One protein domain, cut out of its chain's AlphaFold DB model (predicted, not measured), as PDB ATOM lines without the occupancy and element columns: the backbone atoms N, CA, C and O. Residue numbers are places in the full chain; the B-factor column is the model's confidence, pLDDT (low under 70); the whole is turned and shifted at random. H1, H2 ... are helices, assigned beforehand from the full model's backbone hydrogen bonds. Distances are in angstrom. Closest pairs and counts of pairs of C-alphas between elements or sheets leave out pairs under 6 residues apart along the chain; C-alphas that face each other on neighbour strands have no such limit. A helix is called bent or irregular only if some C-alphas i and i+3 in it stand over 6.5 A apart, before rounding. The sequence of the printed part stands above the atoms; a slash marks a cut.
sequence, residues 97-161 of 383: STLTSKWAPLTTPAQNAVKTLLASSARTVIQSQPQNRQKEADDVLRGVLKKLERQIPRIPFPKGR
ATOM      1  N   SER A  97      22.644  17.927   0.637       82.56
ATOM      2  CA  SER A  97      21.246  18.214   0.291       82.56
ATOM      3  C   SER A  97      21.087  19.485  -0.551       82.56
ATOM      4  O   SER A  97      20.254  19.530  -1.453       82.56
ATOM      5  N   THR A  98      21.911  20.517  -0.327       80.44
ATOM      6  CA  THR A  98      21.913  21.714  -1.187       80.44
ATOM      7  C   THR A  98      22.530  21.466  -2.556       80.44
ATOM      8  O   THR A  98      22.100  22.109  -3.512       80.44
ATOM      9  N   LEU A  99      23.493  20.546  -2.664       78.38
ATOM     10  CA  LEU A  99      24.083  20.171  -3.950       78.38
ATOM     11  C   LEU A  99      23.053  19.452  -4.824       78.38
ATOM     12  O   LEU A  99      22.896  19.794  -5.986       78.38
ATOM     13  N   THR A 100      22.304  18.502  -4.269       77.31
ATOM     14  CA  THR A 100      21.321  17.731  -5.045       77.31
ATOM     15  C   THR A 100      20.034  18.510  -5.320       77.31
ATOM     16  O   THR A 100      19.453  18.367  -6.389       77.31
ATOM     17  N   SER A 101      19.592  19.359  -4.385       80.19
ATOM     18  CA  SER A 101      18.338  20.112  -4.519       80.19
ATOM     19  C   SER A 101      18.483  21.408  -5.324       80.19
ATOM     20  O   SER A 101      17.617  21.737  -6.137       80.19
ATOM     21  N   LYS A 102      19.547  22.191  -5.089       77.69
ATOM     22  CA  LYS A 102      19.641  23.562  -5.624       77.69
ATOM     23  C   LYS A 102      20.534  23.681  -6.847       77.69
ATOM     24  O   LYS A 102      20.386  24.664  -7.574       77.69
ATOM     25  N   TRP A 103      21.469  22.758  -7.059       83.81
ATOM     26  CA  TRP A 103      22.442  22.868  -8.141       83.81
ATOM     27  C   TRP A 103      21.983  22.024  -9.322       83.81
ATOM     28  O   TRP A 103      21.826  20.812  -9.223       83.81
ATOM     29  N   ALA A 104      21.737  22.697 -10.440       78.38
ATOM     30  CA  ALA A 104      21.374  22.044 -11.685       78.38
ATOM     31  C   ALA A 104      22.651  21.735 -12.485       78.38
ATOM     32  O   ALA A 104      23.651  22.451 -12.346       78.38
ATOM     33  N   PRO A 105      22.646  20.694 -13.334       78.75
ATOM     34  CA  PRO A 105      23.714  20.514 -14.305       78.75
ATOM     35  C   PRO A 105      23.778  21.727 -15.244       78.75
ATOM     36  O   PRO A 105      22.779  22.414 -15.482       78.75
ATOM     37  N   LEU A 106      24.971  21.999 -15.770       74.88
ATOM     38  CA  LEU A 106      25.209  23.129 -16.666       74.88
ATOM     39  C   LEU A 106      24.288  23.057 -17.891       74.88
ATOM     40  O   LEU A 106      24.173  22.004 -18.516       74.88
ATOM     41  N   THR A 107      23.676  24.173 -18.281       82.31
ATOM     42  CA  THR A 107      22.839  24.240 -19.491       82.31
ATOM     43  C   THR A 107      23.659  23.905 -20.740       82.31
ATOM     44  O   THR A 107      24.776  24.404 -20.879       82.31
ATOM     45  N   THR A 108      23.101  23.139 -21.681       82.00
ATOM     46  CA  THR A 108      23.731  22.771 -22.966       82.00
ATOM     47  C   THR A 108      24.448  23.923 -23.701       82.00
ATOM     48  O   THR A 108      25.595  23.721 -24.105       82.00
ATOM     49  N   PRO A 109      23.878  25.143 -23.845       81.06
ATOM     50  CA  PRO A 109      24.588  26.260 -24.484       81.06
ATOM     51  C   PRO A 109      25.860  26.678 -23.732       81.06
ATOM     52  O   PRO A 109      26.899  26.904 -24.349       81.06
ATOM     53  N   ALA A 110      25.822  26.704 -22.401       78.12
ATOM     54  CA  ALA A 110      26.998  27.007 -21.588       78.12
ATOM     55  C   ALA A 110      28.053  25.887 -21.656       78.12
ATOM     56  O   ALA A 110      29.246  26.178 -21.677       78.12
ATOM     57  N   GLN A 111      27.642  24.617 -21.771       83.56
ATOM     58  CA  GLN A 111      28.581  23.513 -22.014       83.56
ATOM     59  C   GLN A 111      29.330  23.703 -23.341       83.56
ATOM     60  O   GLN A 111      30.543  23.514 -23.395       83.56
ATOM     61  N   ASN A 112      28.627  24.112 -24.398       84.06
ATOM     62  CA  ASN A 112      29.240  24.381 -25.697       84.06
ATOM     63  C   ASN A 112      30.198  25.581 -25.638       84.06
ATOM     64  O   ASN A 112      31.295  25.492 -26.181       84.06
ATOM     65  N   ALA A 113      29.853  26.651 -24.915       82.75
ATOM     66  CA  ALA A 113      30.750  27.790 -24.697       82.75
ATOM     67  C   ALA A 113      32.033  27.406 -23.931       82.75
ATOM     68  O   ALA A 113      33.127  27.871 -24.250       82.75
ATOM     69  N   VAL A 114      31.938  26.508 -22.946       83.62
ATOM     70  CA  VAL A 114      33.125  25.978 -22.253       83.62
ATOM     71  C   VAL A 114      33.989  25.151 -23.208       83.62
ATOM     72  O   VAL A 114      35.209  25.294 -23.199       83.62
ATOM     73  N   LYS A 115      33.386  24.329 -24.077       87.31
ATOM     74  CA  LYS A 115      34.130  23.563 -25.093       87.31
ATOM     75  C   LYS A 115      34.874  24.473 -26.070       87.31
ATOM     76  O   LYS A 115      36.043  24.221 -26.353       87.31
ATOM     77  N   THR A 116      34.243  25.545 -26.555       87.38
ATOM     78  CA  THR A 116      34.905  26.500 -27.462       87.38
ATOM     79  C   THR A 116      36.032  27.260 -26.763       87.38
ATOM     80  O   THR A 116      37.096  27.460 -27.357       87.38
ATOM     81  N   LEU A 117      35.854  27.624 -25.489       86.38
ATOM     82  CA  LEU A 117      36.901  28.244 -24.679       86.38
ATOM     83  C   LEU A 117      38.089  27.299 -24.477       86.38
ATOM     84  O   LEU A 117      39.223  27.695 -24.728       86.38
ATOM     85  N   LEU A 118      37.836  26.046 -24.096       88.31
ATOM     86  CA  LEU A 118      38.890  25.053 -23.906       88.31
ATOM     87  C   LEU A 118      39.632  24.748 -25.214       88.31
ATOM     88  O   LEU A 118      40.858  24.652 -25.217       88.31
ATOM     89  N   ALA A 119      38.915  24.646 -26.338       89.06
ATOM     90  CA  ALA A 119      39.520  24.414 -27.648       89.06
ATOM     91  C   ALA A 119      40.416  25.583 -28.087       89.06
ATOM     92  O   ALA A 119      41.505  25.377 -28.614       89.06
ATOM     93  N   SER A 120      39.987  26.821 -27.851       89.06
ATOM     94  CA  SER A 120      40.781  28.006 -28.190       89.06
ATOM     95  C   SER A 120      41.967  28.214 -27.244       89.06
ATOM     96  O   SER A 120      43.036  28.578 -27.724       89.06
ATOM     97  N   SER A 121      41.847  27.904 -25.948       89.00
ATOM     98  CA  SER A 121      43.008  27.877 -25.043       89.00
ATOM     99  C   SER A 121      43.973  26.731 -25.360       89.00
ATOM    100  O   SER A 121      45.182  26.871 -25.210       89.00
ATOM    101  N   ALA A 122      43.473  25.587 -25.837       90.56
ATOM    102  CA  ALA A 122      44.336  24.503 -26.296       90.56
ATOM    103  C   ALA A 122      45.164  24.944 -27.513       90.56
ATOM    104  O   ALA A 122      46.363  24.682 -27.555       90.56
ATOM    105  N   ARG A 123      44.567  25.691 -28.456       90.25
ATOM    106  CA  ARG A 123      45.290  26.255 -29.611       90.25
ATOM    107  C   ARG A 123      46.434  27.176 -29.193       90.25
ATOM    108  O   ARG A 123      47.518  27.043 -29.749       90.25
ATOM    109  N   THR A 124      46.236  28.053 -28.206       90.06
ATOM    110  CA  THR A 124      47.314  28.941 -27.730       90.06
ATOM    111  C   THR A 124      48.454  28.153 -27.086       90.06
ATOM    112  O   THR A 124      49.622  28.464 -27.305       90.06
ATOM    113  N   VAL A 125      48.140  27.087 -26.341       91.44
ATOM    114  CA  VAL A 125      49.165  26.204 -25.759       91.44
ATOM    115  C   VAL A 125      49.924  25.451 -26.851       91.44
ATOM    116  O   VAL A 125      51.150  25.413 -26.809       91.44
ATOM    117  N   ILE A 126      49.237  24.911 -27.860       93.31
ATOM    118  CA  ILE A 126      49.881  24.230 -28.996       93.31
ATOM    119  C   ILE A 126      50.803  25.196 -29.752       93.31
ATOM    120  O   ILE A 126      51.942  24.846 -30.038       93.31
ATOM    121  N   GLN A 127      50.357  26.426 -30.018       92.00
ATOM    122  CA  GLN A 127      51.159  27.447 -30.704       92.00
ATOM    123  C   GLN A 127      52.389  27.887 -29.901       92.00
ATOM    124  O   GLN A 127      53.405  28.233 -30.493       92.00
ATOM    125  N   SER A 128      52.325  27.834 -28.565       91.44
ATOM    126  CA  SER A 128      53.474  28.135 -27.699       91.44
ATOM    127  C   SER A 128      54.558  27.046 -27.707       91.44
ATOM    128  O   SER A 128      55.688  27.303 -27.294       91.44
ATOM    129  N   GLN A 129      54.233  25.826 -28.151       91.31
ATOM    130  CA  GLN A 129      55.164  24.698 -28.168       91.31
ATOM    131  C   GLN A 129      55.976  24.650 -29.472       91.31
ATOM    132  O   GLN A 129      55.466  25.003 -30.543       91.31
ATOM    133  N   PRO A 130      57.227  24.152 -29.420       88.62
ATOM    134  CA  PRO A 130      58.053  23.995 -30.610       88.62
ATOM    135  C   PRO A 130      57.425  22.980 -31.574       88.62
ATOM    136  O   PRO A 130      56.802  22.003 -31.154       88.62
ATOM    137  N   GLN A 131      57.607  23.197 -32.881       86.25
ATOM    138  CA  GLN A 131      56.902  22.481 -33.958       86.25
ATOM    139  C   GLN A 131      57.019  20.948 -33.883       86.25
ATOM    140  O   GLN A 131      56.083  20.230 -34.230       86.25
ATOM    141  N   ASN A 132      58.140  20.437 -33.371       88.12
ATOM    142  CA  ASN A 132      58.368  19.007 -33.158       88.12
ATOM    143  C   ASN A 132      57.477  18.392 -32.061       88.12
ATOM    144  O   ASN A 132      57.162  17.210 -32.142       88.12
ATOM    145  N   ARG A 133      57.045  19.179 -31.069       90.19
ATOM    146  CA  ARG A 133      56.217  18.736 -29.931       90.19
ATOM    147  C   ARG A 133      54.753  19.151 -30.038       90.19
ATOM    148  O   ARG A 133      53.952  18.764 -29.194       90.19
ATOM    149  N   GLN A 134      54.376  19.902 -31.072       91.19
ATOM    150  CA  GLN A 134      52.990  20.343 -31.272       91.19
ATOM    151  C   GLN A 134      52.015  19.170 -31.400       91.19
ATOM    152  O   GLN A 134      50.928  19.225 -30.833       91.19
ATOM    153  N   LYS A 135      52.414  18.096 -32.095       90.69
ATOM    154  CA  LYS A 135      51.582  16.893 -32.267       90.69
ATOM    155  C   LYS A 135      51.375  16.150 -30.946       90.69
ATOM    156  O   LYS A 135      50.247  15.841 -30.592       90.69
ATOM    157  N   GLU A 136      52.453  15.948 -30.190       92.19
ATOM    158  CA  GLU A 136      52.400  15.311 -28.867       92.19
ATOM    159  C   GLU A 136      51.541  16.127 -27.889       92.19
ATOM    160  O   GLU A 136      50.717  15.575 -27.160       92.19
ATOM    161  N   ALA A 137      51.695  17.454 -27.905       92.81
ATOM    162  CA  ALA A 137      50.884  18.360 -27.103       92.81
ATOM    163  C   ALA A 137      49.402  18.305 -27.506       92.81
ATOM    164  O   ALA A 137      48.545  18.235 -26.627       92.81
ATOM    165  N   ASP A 138      49.092  18.294 -28.805       92.88
ATOM    166  CA  ASP A 138      47.720  18.168 -29.306       92.88
ATOM    167  C   ASP A 138      47.086  16.836 -28.872       92.88
ATOM    168  O   ASP A 138      45.977  16.823 -28.340       92.88
ATOM    169  N   ASP A 139      47.806  15.717 -28.974       93.94
ATOM    170  CA  ASP A 139      47.306  14.401 -28.559       93.94
ATOM    171  C   ASP A 139      47.001  14.333 -27.054       93.94
ATOM    172  O   ASP A 139      45.924  13.875 -26.640       93.94
ATOM    173  N   VAL A 140      47.911  14.847 -26.218       94.38
ATOM    174  CA  VAL A 140      47.710  14.923 -24.763       94.38
ATOM    175  C   VAL A 140      46.523  15.828 -24.429       94.38
ATOM    176  O   VAL A 140      45.639  15.438 -23.655       94.38
ATOM    177  N   LEU A 141      46.456  17.016 -25.036       93.75
ATOM    178  CA  LEU A 141      45.388  17.984 -24.797       93.75
ATOM    179  C   LEU A 141      44.029  17.457 -25.260       93.75
ATOM    180  O   LEU A 141      43.055  17.604 -24.525       93.75
ATOM    181  N   ARG A 142      43.942  16.767 -26.402       92.81
ATOM    182  CA  ARG A 142      42.714  16.093 -26.864       92.81
ATOM    183  C   ARG A 142      42.238  15.038 -25.872       92.81
ATOM    184  O   ARG A 142      41.034  14.919 -25.635       92.81
ATOM    185  N   GLY A 143      43.159  14.283 -25.274       92.75
ATOM    186  CA  GLY A 143      42.843  13.313 -24.225       92.75
ATOM    187  C   GLY A 143      42.235  13.969 -22.982       92.75
ATOM    188  O   GLY A 143      41.226  13.493 -22.457       92.75
ATOM    189  N   VAL A 144      42.812  15.086 -22.532       92.12
ATOM    190  CA  VAL A 144      42.300  15.869 -21.395       92.12
ATOM    191  C   VAL A 144      40.961  16.525 -21.734       92.12
ATOM    192  O   VAL A 144      40.019  16.410 -20.951       92.12
ATOM    193  N   LEU A 145      40.835  17.128 -22.917       91.81
ATOM    194  CA  LEU A 145      39.612  17.773 -23.392       91.81
ATOM    195  C   LEU A 145      38.441  16.786 -23.399       91.81
ATOM    196  O   LEU A 145      37.413  17.060 -22.792       91.81
ATOM    197  N   LYS A 146      38.623  15.588 -23.972       90.25
ATOM    198  CA  LYS A 146      37.592  14.532 -23.981       90.25
ATOM    199  C   LYS A 146      37.183  14.093 -22.575       90.25
ATOM    200  O   LYS A 146      36.018  13.767 -22.343       90.25
ATOM    201  N   LYS A 147      38.121  14.050 -21.621       90.38
ATOM    202  CA  LYS A 147      37.803  13.751 -20.215       90.38
ATOM    203  C   LYS A 147      36.969  14.872 -19.606       90.38
ATOM    204  O   LYS A 147      35.950  14.580 -18.991       90.38
ATOM    205  N   LEU A 148      37.354  16.129 -19.816       88.56
ATOM    206  CA  LEU A 148      36.614  17.290 -19.326       88.56
ATOM    207  C   LEU A 148      35.211  17.363 -19.939       88.56
ATOM    208  O   LEU A 148      34.243  17.519 -19.205       88.56
ATOM    209  N   GLU A 149      35.065  17.128 -21.241       88.12
ATOM    210  CA  GLU A 149      33.767  17.084 -21.928       88.12
ATOM    211  C   GLU A 149      32.805  16.050 -21.337       88.12
ATOM    212  O   GLU A 149      31.606  16.306 -21.249       88.12
ATOM    213  N   ARG A 150      33.320  14.898 -20.889       88.44
ATOM    214  CA  ARG A 150      32.525  13.862 -20.209       88.44
ATOM    215  C   ARG A 150      32.180  14.223 -18.761       88.44
ATOM    216  O   ARG A 150      31.195  13.709 -18.234       88.44
ATOM    217  N   GLN A 151      32.986  15.066 -18.112       86.62
ATOM    218  CA  GLN A 151      32.828  15.450 -16.704       86.62
ATOM    219  C   GLN A 151      31.958  16.699 -16.516       86.62
ATOM    220  O   GLN A 151      31.184  16.754 -15.568       86.62
ATOM    221  N   ILE A 152      32.015  17.665 -17.438       84.12
ATOM    222  CA  ILE A 152      31.216  18.903 -17.405       84.12
ATOM    223  C   ILE A 152      29.712  18.659 -17.166       84.12
ATOM    224  O   ILE A 152      29.157  19.332 -16.299       84.12
ATOM    225  N   PRO A 153      29.025  17.716 -17.845       82.00
ATOM    226  CA  PRO A 153      27.597  17.495 -17.604       82.00
ATOM    227  C   PRO A 153      27.297  16.796 -16.267       82.00
ATOM    228  O   PRO A 153      26.154  16.810 -15.822       82.00
ATOM    229  N   ARG A 154      28.298  16.169 -15.630       81.69
ATOM    230  CA  ARG A 154      28.148  15.421 -14.370       81.69
ATOM    231  C   ARG A 154      28.359  16.282 -13.128       81.69
ATOM    232  O   ARG A 154      27.973  15.871 -12.038       81.69
ATOM    233  N   ILE A 155      28.984  17.448 -13.278       81.62
ATOM    234  CA  ILE A 155      29.267  18.355 -12.167       81.62
ATOM    235  C   ILE A 155      28.046  19.269 -11.977       81.62
ATOM    236  O   ILE A 155      27.681  19.989 -12.908       81.62
ATOM    237  N   PRO A 156      27.387  19.252 -10.806       79.12
ATOM    238  CA  PRO A 156      26.303  20.181 -10.525       79.12
ATOM    239  C   PRO A 156      26.879  21.588 -10.324       79.12
ATOM    240  O   PRO A 156      27.884  21.758  -9.631       79.12
ATOM    241  N   PHE A 157      26.252  22.605 -10.920       75.56
ATOM    242  CA  PHE A 157      26.702  23.991 -10.808       75.56
ATOM    243  C   PHE A 157      25.779  24.787  -9.881       75.56
ATOM    244  O   PHE A 157      24.550  24.663  -9.970       75.56
ATOM    245  N   PRO A 158      26.334  25.640  -9.001       77.25
ATOM    246  CA  PRO A 158      25.519  26.557  -8.225       77.25
ATOM    247  C   PRO A 158      24.727  27.456  -9.174       77.25
ATOM    248  O   PRO A 158      25.289  28.039 -10.102       77.25
ATOM    249  N   LYS A 159      23.421  27.606  -8.921       69.06
ATOM    250  CA  LYS A 159      22.634  28.674  -9.550       69.06
ATOM    251  C   LYS A 159      23.335  29.996  -9.226       69.06
ATOM    252  O   LYS A 159      23.573  30.288  -8.050       69.06
ATOM    253  N   GLY A 160      23.734  30.745 -10.254       61.25
ATOM    254  CA  GLY A 160      24.387  32.039 -10.076       61.25
ATOM    255  C   GLY A 160      23.541  32.947  -9.178       61.25
ATOM    256  O   GLY A 160      22.316  32.885  -9.206       61.25
ATOM    257  N   ARG A 161      24.186  33.790  -8.361       56.00
ATOM    258  CA  ARG A 161      23.484  34.767  -7.501       56.00
ATOM    259  C   ARG A 161      22.697  35.827  -8.282       56.00
ATOM    260  O   ARG A 161      21.966  36.591  -7.664       56.00
TER     261      ARG A 161
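This is residues 97 to 161 of the 383 residues of an uncharacterized protein of Eremomyces bilateralis CBS 781.70 (UniProt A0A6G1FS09). A long helical hairpin, H2 and H3 side by side, makes most of a rod; the short helix H1 lies beyond its open end, away from the turn at residues 129 to 133. Near that open end residues 104 to 105 pair briefly with 156 to 157, antiparallel. The printed part has 65 residues, three named helices in the order H1, H2, H3 and no named strand: all helix, loose, with a radius of gyration of the C-alphas of 15.3 A and spans of 50 by 18 by 16 A.

Find C-alpha 108 at (23.731, 22.771, -22.966); from there H2, residues 108 to 128, runs 30.6 A. H3, residues 134 to 154, runs 30.4 A to C-alpha 154 at (28.148, 15.421, -14.370); it is only just irregular, with C-alphas 150 and 153 6.7 A apart. H1 is residues 97 to 102, 8.1 A.

H2 and H3, a helical hairpin, touch; their closest C-alphas, Ile 126 and Gln 134, are 5.5 A apart. They run opposite ways at a shallow tilt of 19 degrees. H1 is apart from both. Every O i to N i+4 pair is within hydrogen-bond range in H1 and H2, 15 of 17 in H3.

The farthest C-alphas, Ser 97 and Asn 132, are 50.0 A apart. The printed part has no cut, and both links are tight. Look for pLDDT under 70 at residues 159 to 161.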